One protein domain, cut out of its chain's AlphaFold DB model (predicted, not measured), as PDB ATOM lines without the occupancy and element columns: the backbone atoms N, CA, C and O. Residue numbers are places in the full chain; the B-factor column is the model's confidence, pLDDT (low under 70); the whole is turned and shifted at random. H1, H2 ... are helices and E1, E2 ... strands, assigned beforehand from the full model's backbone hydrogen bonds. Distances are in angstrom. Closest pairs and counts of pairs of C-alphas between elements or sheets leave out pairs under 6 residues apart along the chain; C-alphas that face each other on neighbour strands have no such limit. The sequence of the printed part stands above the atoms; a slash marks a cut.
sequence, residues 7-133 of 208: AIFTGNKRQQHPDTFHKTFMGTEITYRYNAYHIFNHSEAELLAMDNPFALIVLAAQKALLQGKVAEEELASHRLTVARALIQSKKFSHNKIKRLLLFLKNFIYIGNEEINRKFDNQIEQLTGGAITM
ATOM      1  N   ALA A   7      26.568 105.655 102.000       94.12
ATOM      2  CA  ALA A   7      26.015 106.869 101.421       94.12
ATOM      3  C   ALA A   7      25.893 107.944 102.508       94.12
ATOM      4  O   ALA A   7      25.237 107.726 103.529       94.12
ATOM      5  N   ILE A   8      26.522 109.103 102.293       92.50
ATOM      6  CA  ILE A   8      26.449 110.250 103.207       92.50
ATOM      7  C   ILE A   8      25.559 111.325 102.584       92.50
ATOM      8  O   ILE A   8      25.864 111.850 101.516       92.50
ATOM      9  N   PHE A   9      24.475 111.669 103.274       93.56
ATOM     10  CA  PHE A   9      23.481 112.642 102.832       93.56
ATOM     11  C   PHE A   9      23.737 114.002 103.487       93.56
ATOM     12  O   PHE A   9      23.780 114.120 104.715       93.56
ATOM     13  N   THR A  10      23.934 115.021 102.650       90.06
ATOM     14  CA  THR A  10      24.330 116.389 103.034       90.06
ATOM     15  C   THR A  10      23.305 117.453 102.633       90.06
ATOM     16  O   THR A  10      23.582 118.647 102.725       90.06
ATOM     17  N   GLY A  11      22.125 117.037 102.170       87.12
ATOM     18  CA  GLY A  11      21.034 117.935 101.817       87.12
ATOM     19  C   GLY A  11      20.336 118.524 103.042       87.12
ATOM     20  O   GLY A  11      20.856 118.542 104.157       87.12
ATOM     21  N   ASN A  12      19.131 119.051 102.829       86.12
ATOM     22  CA  ASN A  12      18.340 119.614 103.922       86.12
ATOM     23  C   ASN A  12      17.894 118.526 104.919       86.12
ATOM     24  O   ASN A  12      17.866 117.346 104.599       86.12
ATOM     25  N   LYS A  13      17.460 118.935 106.117       85.50
ATOM     26  CA  LYS A  13      17.045 118.021 107.200       85.50
ATOM     27  C   LYS A  13      15.901 117.055 106.834       85.50
ATOM     28  O   LYS A  13      15.680 116.088 107.550       85.50
ATOM     29  N   ARG A  14      15.149 117.326 105.763       88.19
ATOM     30  CA  ARG A  14      14.030 116.497 105.289       88.19
ATOM     31  C   ARG A  14      14.402 115.646 104.069       88.19
ATOM     32  O   ARG A  14      13.519 115.022 103.487       88.19
ATOM     33  N   GLN A  15      15.667 115.646 103.646       91.38
ATOM     34  CA  GLN A  15      16.124 114.849 102.515       91.38
ATOM     35  C   GLN A  15      15.925 113.363 102.823       91.38
ATOM     36  O   GLN A  15      16.342 112.871 103.869       91.38
ATOM     37  N   GLN A  16      15.308 112.641 101.888       90.44
ATOM     38  CA  GLN A  16      15.227 111.190 101.981       90.44
ATOM     39  C   GLN A  16      16.615 110.570 101.826       90.44
ATOM     40  O   GLN A  16      17.393 110.963 100.957       90.44
ATOM     41  N   HIS A  17      16.894 109.568 102.650       91.06
ATOM     42  CA  HIS A  17      18.180 108.888 102.695       91.06
ATOM     43  C   HIS A  17      17.974 107.364 102.616       91.06
ATOM     44  O   HIS A  17      18.097 106.668 103.627       91.06
ATOM     45  N   PRO A  18      17.587 106.835 101.437       93.25
ATOM     46  CA  PRO A  18      17.371 105.403 101.262       93.25
ATOM     47  C   PRO A  18      18.674 104.633 101.487       93.25
ATOM     48  O   PRO A  18      19.752 105.106 101.122       93.25
ATOM     49  N   ASP A  19      18.558 103.432 102.041       95.75
ATOM     50  CA  ASP A  19      19.654 102.500 102.337       95.75
ATOM     51  C   ASP A  19      19.661 101.278 101.398       95.75
ATOM     52  O   ASP A  19      20.443 100.340 101.562       95.75
ATOM     53  N   THR A  20      18.758 101.274 100.416       96.50
ATOM     54  CA  THR A  20      18.517 100.139  99.534       96.50
ATOM     55  C   THR A  20      18.239 100.626  98.116       96.50
ATOM     56  O   THR A  20      17.364 101.458  97.885       96.50
ATOM     57  N   PHE A  21      18.968 100.070  97.153       95.25
ATOM     58  CA  PHE A  21      18.670 100.164  95.731       95.25
ATOM     59  C   PHE A  21      17.988  98.871  95.287       95.25
ATOM     60  O   PHE A  21      18.517  97.786  95.521       95.25
ATOM     61  N   HIS A  22      16.836  98.982  94.635       96.75
ATOM     62  CA  HIS A  22      16.075  97.841  94.136       96.75
ATOM     63  C   HIS A  22      15.716  98.064  92.666       96.75
ATOM     64  O   HIS A  22      15.229  99.135  92.295       96.75
ATOM     65  N   LYS A  23      15.968  97.061  91.822       96.62
ATOM     66  CA  LYS A  23      15.636  97.093  90.396       96.62
ATOM     67  C   LYS A  23      15.192  95.717  89.917       96.62
ATOM     68  O   LYS A  23      15.907  94.740  90.107       96.62
ATOM     69  N   THR A  24      14.079  95.691  89.189       97.31
ATOM     70  CA  THR A  24      13.489  94.462  88.645       97.31
ATOM     71  C   THR A  24      13.251  94.600  87.144       97.31
ATOM     72  O   THR A  24      12.796  95.647  86.679       97.31
ATOM     73  N   PHE A  25      13.576  93.564  86.370       96.06
ATOM     74  CA  PHE A  25      13.360  93.507  84.925       96.06
ATOM     75  C   PHE A  25      13.227  92.058  84.432       96.06
ATOM     76  O   PHE A  25      14.105  91.245  84.694       96.06
ATOM     77  N   MET A  26      12.145  91.736  83.709       95.75
ATOM     78  CA  MET A  26      11.887  90.405  83.119       95.75
ATOM     79  C   MET A  26      12.155  89.222  84.076       95.75
ATOM     80  O   MET A  26      12.873  88.285  83.742       95.75
ATOM     81  N   GLY A  27      11.617  89.287  85.300       94.75
ATOM     82  CA  GLY A  27      11.801  88.242  86.322       94.75
ATOM     83  C   GLY A  27      13.187  88.209  86.981       94.75
ATOM     84  O   GLY A  27      13.420  87.387  87.858       94.75
ATOM     85  N   THR A  28      14.096  89.110  86.596       96.75
ATOM     86  CA  THR A  28      15.391  89.321  87.252       96.75
ATOM     87  C   THR A  28      15.280  90.463  88.256       96.75
ATOM     88  O   THR A  28      14.757  91.524  87.918       96.75
ATOM     89  N   GLU A  29      15.813  90.276  89.460       97.44
ATOM     90  CA  GLU A  29      15.852  91.284  90.522       97.44
ATOM     91  C   GLU A  29      17.297  91.534  90.975       97.44
ATOM     92  O   GLU A  29      18.084  90.601  91.135       97.44
ATOM     93  N   ILE A  30      17.637  92.802  91.214       96.19
ATOM     94  CA  ILE A  30      18.834  93.212  91.949       96.19
ATOM     95  C   ILE A  30      18.391  94.064  93.134       96.19
ATOM     96  O   ILE A  30      17.835  95.149  92.952       96.19
ATOM     97  N   THR A  31      18.718  93.596  94.337       96.69
ATOM     98  CA  THR A  31      18.574  94.350  95.583       96.69
ATOM     99  C   THR A  31      19.955  94.566  96.190       96.69
ATOM    100  O   THR A  31      20.664  93.617  96.520       96.69
ATOM    101  N   TYR A  32      20.349  95.831  96.327       95.12
ATOM    102  CA  TYR A  32      21.629  96.247  96.884       95.12
ATOM    103  C   TYR A  32      21.405  97.101  98.128       95.12
ATOM    104  O   TYR A  32      20.917  98.227  98.036       95.12
ATOM    105  N   ARG A  33      21.766  96.559  99.294       96.25
ATOM    106  CA  ARG A  33      21.687  97.252 100.584       96.25
ATOM    107  C   ARG A  33      23.036  97.857 100.942       96.25
ATOM    108  O   ARG A  33      24.069  97.208 100.788       96.25
ATOM    109  N   TYR A  34      23.018  99.081 101.443       96.12
ATOM    110  CA  TYR A  34      24.206  99.835 101.817       96.12
ATOM    111  C   TYR A  34      23.943 100.652 103.083       96.12
ATOM    112  O   TYR A  34      22.803 100.907 103.455       96.12
ATOM    113  N   ASN A  35      25.005 101.072 103.768       95.56
ATOM    114  CA  ASN A  35      24.855 101.923 104.943       95.56
ATOM    115  C   ASN A  35      24.478 103.339 104.496       95.56
ATOM    116  O   ASN A  35      25.096 103.883 103.583       95.56
ATOM    117  N   ALA A  36      23.507 103.962 105.152       95.06
ATOM    118  CA  ALA A  36      23.109 105.342 104.892       95.06
ATOM    119  C   ALA A  36      23.296 106.185 106.157       95.06
ATOM    120  O   ALA A  36      22.912 105.775 107.250       95.06
ATOM    121  N   TYR A  37      23.877 107.374 106.014       93.81
ATOM    122  CA  TYR A  37      24.055 108.315 107.114       93.81
ATOM    123  C   TYR A  37      23.703 109.730 106.670       93.81
ATOM    124  O   TYR A  37      24.273 110.241 105.708       93.81
ATOM    125  N   HIS A  38      22.800 110.393 107.387       95.12
ATOM    126  CA  HIS A  38      22.520 111.806 107.163       95.12
ATOM    127  C   HIS A  38      23.281 112.647 108.178       95.12
ATOM    128  O   HIS A  38      23.247 112.373 109.377       95.12
ATOM    129  N   ILE A  39      23.885 113.749 107.730       94.69
ATOM    130  CA  ILE A  39      24.616 114.659 108.625       94.69
ATOM    131  C   ILE A  39      23.748 115.299 109.720       94.69
ATOM    132  O   ILE A  39      24.299 115.891 110.632       94.69
ATOM    133  N   PHE A  40      22.415 115.191 109.654       94.31
ATOM    134  CA  PHE A  40      21.467 115.715 110.646       94.31
ATOM    135  C   PHE A  40      20.835 114.608 111.502       94.31
ATOM    136  O   PHE A  40      19.911 114.895 112.261       94.31
ATOM    137  N   ASN A  41      21.337 113.369 111.410       93.12
ATOM    138  CA  ASN A  41      20.913 112.261 112.273       93.12
ATOM    139  C   ASN A  41      21.176 112.542 113.758       93.12
ATOM    140  O   ASN A  41      20.519 111.957 114.610       93.12
ATOM    141  N   HIS A  42      22.120 113.437 114.055       94.50
ATOM    142  CA  HIS A  42      22.443 113.867 115.405       94.50
ATOM    143  C   HIS A  42      22.428 115.389 115.505       94.50
ATOM    144  O   HIS A  42      22.784 116.109 114.566       94.50
ATOM    145  N   SER A  43      22.026 115.871 116.670       94.19
ATOM    146  CA  SER A  43      22.157 117.260 117.086       94.19
ATOM    147  C   SER A  43      23.620 117.642 117.322       94.19
ATOM    148  O   SER A  43      24.497 116.796 117.497       94.19
ATOM    149  N   GLU A  44      23.885 118.945 117.369       93.56
ATOM    150  CA  GLU A  44      25.210 119.471 117.698       93.56
ATOM    151  C   GLU A  44      25.703 118.997 119.071       93.56
ATOM    152  O   GLU A  44      26.854 118.586 119.193       93.56
ATOM    153  N   ALA A  45      24.829 118.992 120.083       93.56
ATOM    154  CA  ALA A  45      25.179 118.538 121.425       93.56
ATOM    155  C   ALA A  45      25.595 117.058 121.437       93.56
ATOM    156  O   ALA A  45      26.605 116.705 122.043       93.56
ATOM    157  N   GLU A  46      24.865 116.204 120.715       94.94
ATOM    158  CA  GLU A  46      25.217 114.788 120.577       94.94
ATOM    159  C   GLU A  46      26.550 114.613 119.843       94.94
ATOM    160  O   GLU A  46      27.399 113.852 120.298       94.94
ATOM    161  N   LEU A  47      26.776 115.338 118.741       94.00
ATOM    162  CA  LEU A  47      28.027 115.258 117.975       94.00
ATOM    163  C   LEU A  47      29.243 115.726 118.784       94.00
ATOM    164  O   LEU A  47      30.320 115.150 118.644       94.00
ATOM    165  N   LEU A  48      29.079 116.739 119.637       90.50
ATOM    166  CA  LEU A  48      30.131 117.211 120.541       90.50
ATOM    167  C   LEU A  48      30.405 116.232 121.688       90.50
ATOM    168  O   LEU A  48      31.547 116.128 122.134       90.50
ATOM    169  N   ALA A  49      29.382 115.514 122.156       90.31
ATOM    170  CA  ALA A  49      29.518 114.502 123.200       90.31
ATOM    171  C   ALA A  49      30.129 113.186 122.684       90.31
ATOM    172  O   ALA A  49      30.665 112.404 123.469       90.31
ATOM    173  N   MET A  50      30.057 112.922 121.376       88.88
ATOM    174  CA  MET A  50      30.571 111.689 120.788       88.88
ATOM    175  C   MET A  50      32.094 111.579 120.860       88.88
ATOM    176  O   MET A  50      32.849 112.472 120.472       88.88
ATOM    177  N   ASP A  51      32.554 110.383 121.218       78.12
ATOM    178  CA  ASP A  51      33.967 110.016 121.269       78.12
ATOM    179  C   ASP A  51      34.575 109.737 119.873       78.12
ATOM    180  O   ASP A  51      35.387 108.835 119.705       78.12
ATOM    181  N   ASN A  52      34.165 110.468 118.828       79.25
ATOM    182  CA  ASN A  52      34.472 110.125 117.435       79.25
ATOM    183  C   ASN A  52      35.014 111.327 116.628       79.25
ATOM    184  O   ASN A  52      34.307 112.325 116.492       79.25
ATOM    185  N   PRO A  53      36.209 111.240 115.994       74.69
ATOM    186  CA  PRO A  53      36.714 112.296 115.101       74.69
ATOM    187  C   PRO A  53      35.740 112.687 113.989       74.69
ATOM    188  O   PRO A  53      35.677 113.855 113.608       74.69
ATOM    189  N   PHE A  54      34.997 111.720 113.446       82.19
ATOM    190  CA  PHE A  54      34.051 111.969 112.366       82.19
ATOM    191  C   PHE A  54      32.831 112.756 112.839       82.19
ATOM    192  O   PHE A  54      32.261 113.480 112.030       82.19
ATOM    193  N   ALA A  55      32.474 112.708 114.127       91.19
ATOM    194  CA  ALA A  55      31.379 113.518 114.661       91.19
ATOM    195  C   ALA A  55      31.677 115.020 114.529       91.19
ATOM    196  O   ALA A  55      30.811 115.790 114.125       91.19
ATOM    197  N   LEU A  56      32.934 115.429 114.740       89.75
ATOM    198  CA  LEU A  56      33.368 116.813 114.530       89.75
ATOM    199  C   LEU A  56      33.372 117.213 113.048       89.75
ATOM    200  O   LEU A  56      33.084 118.361 112.723       89.75
ATOM    201  N   ILE A  57      33.661 116.271 112.144       87.62
ATOM    202  CA  ILE A  57      33.569 116.502 110.693       87.62
ATOM    203  C   ILE A  57      32.103 116.653 110.272       87.62
ATOM    204  O   ILE A  57      31.776 117.554 109.504       87.62
ATOM    205  N   VAL A  58      31.211 115.810 110.796       92.75
ATOM    206  CA  VAL A  58      29.764 115.915 110.565       92.75
ATOM    207  C   VAL A  58      29.238 117.240 111.108       92.75
ATOM    208  O   VAL A  58      28.500 117.927 110.409       92.75
ATOM    209  N   LEU A  59      29.677 117.655 112.298       93.94
ATOM    210  CA  LEU A  59      29.332 118.961 112.848       93.94
ATOM    211  C   LEU A  59      29.834 120.093 111.944       93.94
ATOM    212  O   LEU A  59      29.067 120.991 111.612       93.94
ATOM    213  N   ALA A  60      31.078 120.030 111.464       92.44
ATOM    214  CA  ALA A  60      31.585 120.995 110.489       92.44
ATOM    215  C   ALA A  60      30.718 121.040 109.217       92.44
ATOM    216  O   ALA A  60      30.413 122.129 108.739       92.44
ATOM    217  N   ALA A  61      30.265 119.888 108.705       92.25
ATOM    218  CA  ALA A  61      29.334 119.795 107.575       92.25
ATOM    219  C   ALA A  61      27.993 120.478 107.864       92.25
ATOM    220  O   ALA A  61      27.517 121.249 107.033       92.25
ATOM    221  N   GLN A  62      27.419 120.277 109.053       93.75
ATOM    222  CA  GLN A  62      26.206 120.986 109.466       93.75
ATOM    223  C   GLN A  62      26.413 122.508 109.471       93.75
ATOM    224  O   GLN A  62      25.545 123.245 109.009       93.75
ATOM    225  N   LYS A  63      27.562 122.985 109.970       93.12
ATOM    226  CA  LYS A  63      27.868 124.422 110.064       93.12
ATOM    227  C   LYS A  63      28.194 125.054 108.714       93.12
ATOM    228  O   LYS A  63      27.771 126.176 108.465       93.12
ATOM    229  N   ALA A  64      28.854 124.329 107.813       91.38
ATOM    230  CA  ALA A  64      29.119 124.799 106.453       91.38
ATOM    231  C   ALA A  64      27.826 125.110 105.677       91.38
ATOM    232  O   ALA A  64      27.796 126.035 104.872       91.38
ATOM    233  N   LEU A  65      26.715 124.420 105.971       90.69
ATOM    234  CA  LEU A  65      25.409 124.710 105.361       90.69
ATOM    235  C   LEU A  65      24.802 126.065 105.769       90.69
ATOM    236  O   LEU A  65      23.792 126.468 105.178       90.69
ATOM    237  N   LEU A  66      25.372 126.747 106.768       89.75
ATOM    238  CA  LEU A  66      25.004 128.108 107.169       89.75
ATOM    239  C   LEU A  66      25.737 129.177 106.346       89.75
ATOM    240  O   LEU A  66      25.359 130.346 106.394       89.75
ATOM    241  N   GLN A  67      26.759 128.802 105.573       89.69
ATOM    242  CA  GLN A  67      27.509 129.739 104.745       89.69
ATOM    243  C   GLN A  67      26.577 130.468 103.765       89.69
ATOM    244  O   GLN A  67      25.747 129.853 103.094       89.69
ATOM    245  N   GLY A  68      26.685 131.798 103.727       89.19
ATOM    246  CA  GLY A  68      25.802 132.665 102.939       89.19
ATOM    247  C   GLY A  68      24.394 132.866 103.519       89.19
ATOM    248  O   GLY A  68      23.609 133.596 102.925       89.19
ATOM    249  N   LYS A  69      24.061 132.245 104.660       92.19
ATOM    250  CA  LYS A  69      22.784 132.426 105.381       92.19
ATOM    251  C   LYS A  69      22.934 133.195 106.693       92.19
ATOM    252  O   LYS A  69      21.951 133.745 107.173       92.19
ATOM    253  N   VAL A  70      24.135 133.201 107.265       94.25
ATOM    254  CA  VAL A  70      24.484 133.902 108.511       94.25
ATOM    255  C   VAL A  70      25.695 134.807 108.291       94.25
ATOM    256  O   VAL A  70      26.403 134.661 107.289       94.25
ATOM    257  N   ALA A  71      25.940 135.733 109.221       95.94
ATOM    258  CA  ALA A  71      27.110 136.609 109.181       95.94
ATOM    259  C   ALA A  71      28.421 135.812 109.320       95.94
ATOM    260  O   ALA A  71      28.455 134.746 109.944       95.94
ATOM    261  N   GLU A  72      29.518 136.337 108.769       94.19
ATOM    262  CA  GLU A  72      30.820 135.665 108.839       94.19
ATOM    263  C   GLU A  72      31.304 135.498 110.286       94.19
ATOM    264  O   GLU A  72      31.924 134.486 110.605       94.19
ATOM    265  N   GLU A  73      30.977 136.429 111.181       94.75
ATOM    266  CA  GLU A  73      31.292 136.362 112.609       94.75
ATOM    267  C   GLU A  73      30.578 135.195 113.300       94.75
ATOM    268  O   GLU A  73      31.180 134.472 114.101       94.75
ATOM    269  N   GLU A  74      29.305 134.974 112.969       95.31
ATOM    270  CA  GLU A  74      28.531 133.847 113.493       95.31
ATOM    271  C   GLU A  74      29.102 132.525 112.967       95.31
ATOM    272  O   GLU A  74      29.378 131.603 113.740       95.31
ATOM    273  N   LEU A  75      29.397 132.457 111.667       94.56
ATOM    274  CA  LEU A  75      30.030 131.292 111.055       94.56
ATOM    275  C   LEU A  75      31.421 131.010 111.657       94.56
ATOM    276  O   LEU A  75      31.773 129.852 111.903       94.56
ATOM    277  N   ALA A  76      32.191 132.057 111.962       94.62
ATOM    278  CA  ALA A  76      33.479 131.963 112.643       94.62
ATOM    279  C   ALA A  76      33.345 131.386 114.047       94.62
ATOM    280  O   ALA A  76      34.168 130.559 114.446       94.62
ATOM    281  N   SER A  77      32.308 131.790 114.785       95.38
ATOM    282  CA  SER A  77      32.029 131.260 116.119       95.38
ATOM    283  C   SER A  77      31.776 129.750 116.067       95.38
ATOM    284  O   SER A  77      32.377 128.993 116.828       95.38
ATOM    285  N   HIS A  78      31.003 129.278 115.084       94.50
ATOM    286  CA  HIS A  78      30.763 127.854 114.870       94.50
ATOM    287  C   HIS A  78      32.031 127.102 114.460       94.50
ATOM    288  O   HIS A  78      32.312 126.024 114.989       94.50
ATOM    289  N   ARG A  79      32.831 127.680 113.556       95.06
ATOM    290  CA  ARG A  79      34.130 127.124 113.154       95.06
ATOM    291  C   ARG A  79      35.053 126.958 114.361       95.06
ATOM    292  O   ARG A  79      35.694 125.923 114.531       95.06
ATOM    293  N   LEU A  80      35.088 127.956 115.233       95.12
ATOM    294  CA  LEU A  80      35.858 127.926 116.464       95.12
ATOM    295  C   LEU A  80      35.358 126.858 117.445       95.12
ATOM    296  O   LEU A  80      36.187 126.177 118.044       95.12
ATOM    297  N   THR A  81      34.046 126.673 117.599       94.19
ATOM    298  CA  THR A  81      33.478 125.613 118.454       94.19
ATOM    299  C   THR A  81      33.981 124.234 118.038       94.19
ATOM    300  O   THR A  81      34.473 123.478 118.877       94.19
ATOM    301  N   VAL A  82      33.954 123.930 116.736       93.69
ATOM    302  CA  VAL A  82      34.474 122.656 116.207       93.69
ATOM    303  C   VAL A  82      35.974 122.520 116.477       93.69
ATOM    304  O   VAL A  82      36.435 121.467 116.922       93.69
ATOM    305  N   ALA A  83      36.747 123.586 116.254       93.25
ATOM    306  CA  ALA A  83      38.185 123.587 116.503       93.25
ATOM    307  C   ALA A  83      38.531 123.380 117.989       93.25
ATOM    308  O   ALA A  83      39.436 122.609 118.311       93.25
ATOM    309  N   ARG A  84      37.789 124.022 118.900       92.88
ATOM    310  CA  ARG A  84      37.942 123.857 120.353       92.88
ATOM    311  C   ARG A  84      37.673 122.420 120.767       92.88
ATOM    312  O   ARG A  84      38.526 121.829 121.420       92.88
ATOM    313  N   ALA A  85      36.554 121.848 120.328       91.69
ATOM    314  CA  ALA A  85      36.214 120.459 120.618       91.69
ATOM    315  C   ALA A  85      37.295 119.490 120.106       91.69
ATOM    316  O   ALA A  85      37.708 118.574 120.819       91.69
ATOM    317  N   LEU A  86      37.833 119.743 118.908       89.75
ATOM    318  CA  LEU A  86      38.925 118.953 118.342       89.75
ATOM    319  C   LEU A  86      40.185 118.988 119.220       89.75
ATOM    320  O   LEU A  86      40.737 117.931 119.526       89.75
ATOM    321  N   ILE A  87      40.631 120.178 119.628       90.12
ATOM    322  CA  ILE A  87      41.848 120.363 120.437       90.12
ATOM    323  C   ILE A  87      41.658 119.788 121.846       90.12
ATOM    324  O   ILE A  87      42.497 119.031 122.334       90.12
ATOM    325  N   GLN A  88      40.533 120.105 122.485       89.00
ATOM    326  CA  GLN A  88      40.231 119.698 123.857       89.00
ATOM    327  C   GLN A  88      39.996 118.197 123.996       89.00
ATOM    328  O   GLN A  88      40.226 117.657 125.076       89.00
ATOM    329  N   SER A  89      39.607 117.509 122.916       84.69
ATOM    330  CA  SER A  89      39.439 116.056 122.939       84.69
ATOM    331  C   SER A  89      40.707 115.311 123.374       84.69
ATOM    332  O   SER A  89      40.592 114.216 123.909       84.69
ATOM    333  N   LYS A  90      41.910 115.872 123.139       82.75
ATOM    334  CA  LYS A  90      43.230 115.262 123.423       82.75
ATOM    335  C   LYS A  90      43.452 113.856 122.835       82.75
ATOM    336  O   LYS A  90      44.433 113.199 123.163       82.75
ATOM    337  N   LYS A  91      42.588 113.398 121.927       81.50
ATOM    338  CA  LYS A  91      42.656 112.053 121.313       81.50
ATOM    339  C   LYS A  91      43.530 111.982 120.076       81.50
ATOM    340  O   LYS A  91      43.819 110.900 119.569       81.50
ATOM    341  N   PHE A  92      43.900 113.133 119.534       82.38
ATOM    342  CA  PHE A  92      44.606 113.225 118.269       82.38
ATOM    343  C   PHE A  92      45.984 113.829 118.485       82.38
ATOM    344  O   PHE A  92      46.161 114.751 119.275       82.38
ATOM    345  N   SER A  93      46.964 113.330 117.735       87.00
ATOM    346  CA  SER A  93      48.281 113.949 117.700       87.00
ATOM    347  C   SER A  93      48.196 115.369 117.138       87.00
ATOM    348  O   SER A  93      47.351 115.664 116.287       87.00
ATOM    349  N   HIS A  94      49.129 116.230 117.543       85.38
ATOM    350  CA  HIS A  94      49.238 117.605 117.046       85.38
ATOM    351  C   HIS A  94      49.230 117.676 115.511       85.38
ATOM    352  O   HIS A  94      48.538 118.510 114.932       85.38
ATOM    353  N   ASN A  95      49.900 116.737 114.832       84.75
ATOM    354  CA  ASN A  95      49.898 116.654 113.369       84.75
ATOM    355  C   ASN A  95      48.510 116.367 112.779       84.75
ATOM    356  O   ASN A  95      48.150 116.930 111.742       84.75
ATOM    357  N   LYS A  96      47.718 115.496 113.414       84.19
ATOM    358  CA  LYS A  96      46.363 115.177 112.950       84.19
ATOM    359  C   LYS A  96      45.407 116.340 113.215       84.19
ATOM    360  O   LYS A  96      44.656 116.702 112.312       84.19
ATOM    361  N   ILE A  97      45.508 116.975 114.385       88.06
ATOM    362  CA  ILE A  97      44.759 118.194 114.728       88.06
ATOM    363  C   ILE A  97      45.060 119.296 113.712       88.06
ATOM    364  O   ILE A  97      44.144 119.820 113.092       88.06
ATOM    365  N   LYS A  98      46.340 119.570 113.442       88.38
ATOM    366  CA  LYS A  98      46.798 120.541 112.438       88.38
ATOM    367  C   LYS A  98      46.171 120.314 111.057       88.38
ATOM    368  O   LYS A  98      45.700 121.257 110.427       88.38
ATOM    369  N   ARG A  99      46.137 119.065 110.577       86.25
ATOM    370  CA  ARG A  99      45.512 118.728 109.283       86.25
ATOM    371  C   ARG A  99      44.001 118.974 109.289       86.25
ATOM    372  O   ARG A  99      43.480 119.482 108.301       86.25
ATOM    373  N   LEU A 100      43.324 118.637 110.385       87.62
ATOM    374  CA  LEU A 100      41.882 118.832 110.543       87.62
ATOM    375  C   LEU A 100      41.500 120.311 110.707       87.62
ATOM    376  O   LEU A 100      40.497 120.732 110.147       87.62
ATOM    377  N   LEU A 101      42.315 121.115 111.392       90.56
ATOM    378  CA  LEU A 101      42.121 122.566 111.501       90.56
ATOM    379  C   LEU A 101      42.255 123.257 110.144       90.56
ATOM    380  O   LEU A 101      41.436 124.104 109.797       90.56
ATOM    381  N   LEU A 102      43.241 122.853 109.339       89.50
ATOM    382  CA  LEU A 102      43.364 123.362 107.977       89.50
ATOM    383  C   LEU A 102      42.182 122.933 107.101       89.50
ATOM    384  O   LEU A 102      41.663 123.738 106.331       89.50
ATOM    385  N   PHE A 103      41.754 121.670 107.205       88.38
ATOM    386  CA  PHE A 103      40.537 121.215 106.538       88.38
ATOM    387  C   PHE A 103      39.358 122.110 106.922       88.38
ATOM    388  O   PHE A 103      38.677 122.615 106.042       88.38
ATOM    389  N   LEU A 104      39.177 122.382 108.214       90.44
ATOM    390  CA  LEU A 104      38.083 123.192 108.728       90.44
ATOM    391  C   LEU A 104      38.110 124.641 108.211       90.44
ATOM    392  O   LEU A 104      37.056 125.166 107.864       90.44
ATOM    393  N   LYS A 105      39.288 125.273 108.107       90.38
ATOM    394  CA  LYS A 105      39.442 126.638 107.560       90.38
ATOM    395  C   LYS A 105      39.146 126.709 106.057       90.38
ATOM    396  O   LYS A 105      38.562 127.685 105.606       90.38
ATOM    397  N   ASN A 106      39.473 125.655 105.307       87.44
ATOM    398  CA  ASN A 106      39.127 125.549 103.885       87.44
ATOM    399  C   ASN A 106      37.662 125.162 103.650       87.44
ATOM    400  O   ASN A 106      37.071 125.551 102.649       87.44
ATOM    401  N   PHE A 107      37.097 124.353 104.543       88.38
ATOM    402  CA  PHE A 107      35.750 123.811 104.413       88.38
ATOM    403  C   PHE A 107      34.681 124.811 104.869       88.38
ATOM    404  O   PHE A 107      33.621 124.892 104.257       88.38
ATOM    405  N   ILE A 108      34.974 125.601 105.908       90.81
ATOM    406  CA  ILE A 108      34.170 126.745 106.349       90.81
ATOM    407  C   ILE A 108      34.940 128.020 105.999       90.81
ATOM    408  O   ILE A 108      35.739 128.534 106.797       90.81
ATOM    409  N   TYR A 109      34.710 128.489 104.773       90.44
ATOM    410  CA  TYR A 109      35.380 129.661 104.226       90.44
ATOM    411  C   TYR A 109      34.848 130.950 104.853       90.44
ATOM    412  O   TYR A 109      33.640 131.136 104.996       90.44
ATOM    413  N   ILE A 110      35.776 131.838 105.200       92.25
ATOM    414  CA  ILE A 110      35.507 133.169 105.744       92.25
ATOM    415  C   ILE A 110      36.411 134.139 104.996       92.25
ATOM    416  O   ILE A 110      37.630 133.944 104.999       92.25
ATOM    417  N   GLY A 111      35.825 135.140 104.340       89.31
ATOM    418  CA  GLY A 111      36.560 136.105 103.527       89.31
ATOM    419  C   GLY A 111      37.287 137.154 104.362       89.31
ATOM    420  O   GLY A 111      38.373 137.586 103.987       89.31
ATOM    421  N   ASN A 112      36.732 137.538 105.513       93.62
ATOM    422  CA  ASN A 112      37.329 138.552 106.372       93.62
ATOM    423  C   ASN A 112      38.657 138.077 107.002       93.62
ATOM    424  O   ASN A 112      38.708 137.166 107.836       93.62
ATOM    425  N   GLU A 113      39.751 138.746 106.631       91.69
ATOM    426  CA  GLU A 113      41.100 138.454 107.123       91.69
ATOM    427  C   GLU A 113      41.259 138.689 108.630       91.69
ATOM    428  O   GLU A 113      41.964 137.933 109.301       91.69
ATOM    429  N   GLU A 114      40.581 139.688 109.197       94.50
ATOM    430  CA  GLU A 114      40.633 139.971 110.632       94.50
ATOM    431  C   GLU A 114      40.010 138.829 111.441       94.50
ATOM    432  O   GLU A 114      40.565 138.412 112.462       94.50
ATOM    433  N   ILE A 115      38.890 138.277 110.968       94.75
ATOM    434  CA  ILE A 115      38.242 137.108 111.576       94.75
ATOM    435  C   ILE A 115      39.155 135.882 111.485       94.75
ATOM    436  O   ILE A 115      39.310 135.149 112.465       94.75
ATOM    437  N   ASN A 116      39.805 135.666 110.338       92.50
ATOM    438  CA  ASN A 116      40.767 134.576 110.175       92.50
ATOM    439  C   ASN A 116      41.976 134.730 111.109       92.50
ATOM    440  O   ASN A 116      42.351 133.766 111.772       92.50
ATOM    441  N   ARG A 117      42.519 135.943 111.260       92.25
ATOM    442  CA  ARG A 117      43.609 136.226 112.206       92.25
ATOM    443  C   ARG A 117      43.182 136.003 113.657       92.25
ATOM    444  O   ARG A 117      43.929 135.416 114.435       92.25
ATOM    445  N   LYS A 118      41.969 136.431 114.034       94.56
ATOM    446  CA  LYS A 118      41.396 136.156 115.365       94.56
ATOM    447  C   LYS A 118      41.293 134.654 115.618       94.56
ATOM    448  O   LYS A 118      41.630 134.208 116.711       94.56
ATOM    449  N   PHE A 119      40.859 133.882 114.625       94.00
ATOM    450  CA  PHE A 119      40.813 132.425 114.719       94.00
ATOM    451  C   PHE A 119      42.210 131.833 114.940       94.00
ATOM    452  O   PHE A 119      42.395 131.091 115.901       94.00
ATOM    453  N   ASP A 120      43.199 132.210 114.127       93.19
ATOM    454  CA  ASP A 120      44.569 131.696 114.231       93.19
ATOM    455  C   ASP A 120      45.180 131.973 115.620       93.19
ATOM    456  O   ASP A 120      45.693 131.050 116.257       93.19
ATOM    457  N   ASN A 121      45.014 133.195 116.141       92.81
ATOM    458  CA  ASN A 121      45.468 133.574 117.485       92.81
ATOM    459  C   ASN A 121      44.799 132.736 118.585       92.81
ATOM    460  O   ASN A 121      45.438 132.350 119.564       92.81
ATOM    461  N   GLN A 122      43.505 132.436 118.448       94.00
ATOM    462  CA  GLN A 122      42.800 131.611 119.429       94.00
ATOM    463  C   GLN A 122      43.264 130.154 119.401       94.00
ATOM    464  O   GLN A 122      43.361 129.534 120.458       94.00
ATOM    465  N   ILE A 123      43.568 129.601 118.224       93.75
ATOM    466  CA  ILE A 123      44.150 128.256 118.106       93.75
ATOM    467  C   ILE A 123      45.531 128.206 118.760       93.75
ATOM    468  O   ILE A 123      45.827 127.263 119.498       93.75
ATOM    469  N   GLU A 124      46.356 129.223 118.537       91.94
ATOM    470  CA  GLU A 124      47.680 129.317 119.144       91.94
ATOM    471  C   GLU A 124      47.590 129.360 120.676       91.94
ATOM    472  O   GLU A 124      48.238 128.565 121.357       91.94
ATOM    473  N   GLN A 125      46.696 130.190 121.223       92.62
ATOM    474  CA  GLN A 125      46.428 130.246 122.663       92.62
ATOM    475  C   GLN A 125      45.920 128.908 123.218       92.62
ATOM    476  O   GLN A 125      46.390 128.450 124.257       92.62
ATOM    477  N   LEU A 126      44.992 128.246 122.519       91.44
ATOM    478  CA  LEU A 126      44.420 126.964 122.949       91.44
ATOM    479  C   LEU A 126      45.424 125.813 122.948       91.44
ATOM    480  O   LEU A 126      45.236 124.834 123.667       91.44
ATOM    481  N   THR A 127      46.458 125.912 122.121       89.69
ATOM    482  CA  THR A 127      47.489 124.883 121.975       89.69
ATOM    483  C   THR A 127      48.784 125.244 122.697       89.69
ATOM    484  O   THR A 127      49.751 124.491 122.611       89.69
ATOM    485  N   GLY A 128      48.818 126.377 123.406       87.38
ATOM    486  CA  GLY A 128      50.011 126.864 124.097       87.38
ATOM    487  C   GLY A 128      51.183 127.141 123.151       87.38
ATOM    488  O   GLY A 128      52.325 126.886 123.517       87.38
ATOM    489  N   GLY A 129      50.910 127.581 121.920       84.81
ATOM    490  CA  GLY A 129      51.935 127.829 120.899       84.81
ATOM    491  C   GLY A 129      52.374 126.594 120.105       84.81
ATOM    492  O   GLY A 129      53.169 126.716 119.179       84.81
ATOM    493  N   ALA A 130      51.855 125.397 120.407       82.44
ATOM    494  CA  ALA A 130      52.225 124.185 119.669       82.44
ATOM    495  C   ALA A 130      51.686 124.167 118.224       82.44
ATOM    496  O   ALA A 130      52.221 123.453 117.369       82.44
ATOM    497  N   ILE A 131      50.612 124.914 117.941       83.81
ATOM    498  CA  ILE A 131      50.004 125.015 116.609       83.81
ATOM    499  C   ILE A 131      49.830 126.487 116.220       83.81
ATOM    500  O   ILE A 131      48.877 127.138 116.641       83.81
ATOM    501  N   THR A 132      50.691 126.969 115.323       85.88
ATOM    502  CA  THR A 132      50.595 128.318 114.738       85.88
ATOM    503  C   THR A 132      50.079 128.244 113.297       85.88
ATOM    504  O   THR A 132      50.824 127.933 112.366       85.88
ATOM    505  N   MET A 133      48.786 128.513 113.094       81.31
ATOM    506  CA  MET A 133      48.096 128.301 111.809       81.31
ATOM    507  C   MET A 133      48.676 129.118 110.640       81.31
ATOM    508  O   MET A 133      48.874 128.558 109.562       81.31
TER     509      MET A 133
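AT A GLANCE: This is residues 7 to 133 of the 208 residues of an uncharacterized protein of Terrimonas sp. NS-102 (UniProt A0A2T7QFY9). A long two-stranded hairpin arm, E2 and E3, reaches away from a head of five helices, with the small strand pair E1 and E4 between arm and head. In the head, H3 has H2, H4 and H5 packed round it, their lines nearly aligned, while H1 packs on H2; residues 24 to 29 at the arm's tip stick out free. The printed part has 127 residues, with four named strands followed by five named helices along the chain, E1 E2 E3 E4 H1 H2 H3 H4 H5. The class is mixed, helices and strands, in two sheets of two strands: E1 and E4 parallel, E2 and E3 antiparallel. The whole is loose, with a radius of gyration of the C-alphas of 18.4 A, and spans 66 by 32 by 22 A, the arm making much of the length.

IN THESE COORDINATES: E2, residues 20 to 25, is 16.9 A long and begins at C-alpha 20, (18.517, 100.139, 99.534). E3, residues 28 to 33, is 16.7 A long. E1 holds residues 7 to 9, 6.5 A, and E4 residues 35 to 38, 10.4 A. H1, residues 44 to 49, measures 8.6 A, and H2, residues 53 to 64, 17.0 A. H3, residues 72 to 88, is the longest helix by residues, 23.9 A, and begins at C-alpha 72, (30.820, 135.665, 108.839). H4, residues 94 to 107, measures 19.5 A. H5, residues 113 to 126, measures 19.8 A and ends at C-alpha 126, (44.420, 126.964, 122.949).

HOW THE PARTS SIT: E2 and E3 form a hairpin, with N 21 and O 32 at 2.8 A and N 30 and O 23 at 2.8 A, within hydrogen-bond range. E3 runs on into E4 across a break of 1 residue, at 55 degrees. E4 is the parallel neighbour of E1, with N 9 and O 37 2.8 A apart, within hydrogen-bond range. H2, H3 and H4 are an up and down bundle, each helix running against the one before it. H2 and H3 touch at a shallow tilt of 4 degrees, closest at the C-alphas of Leu 56 and Val 82, 6.2 A. H3 and H4 touch at the C-alphas of Ala 83 and Leu 101, their closest, 6.4 A. H2 and H4 only just touch, with 3 pairs of C-alphas within 8 A, the closest those of Ala 64 and Phe 107, 7.0 A; H2 does so with residues 60 to 64 alone and H4 with residues 104 to 107 alone. H5 touches H3, the same way at a shallow tilt of 19 degrees, closest at the C-alphas of Leu 80 and Phe 119, 6.9 A. H1 and H2 form a helical hairpin, closest at the C-alphas of Leu 47 and Ala 55, 5.0 A; H2 touches H1 with residues 55 to 59 alone. H4 and H5 are near each other. H1 to H5 have every O i to N i+4 pair within hydrogen-bond range.

THE WHOLE: The two C-alphas farthest apart, those of Met 26 and Gly 128, are 66.8 A apart. The printed part has no cut and no long link. Its mean pLDDT is 91.2, and no printed residue is under 70.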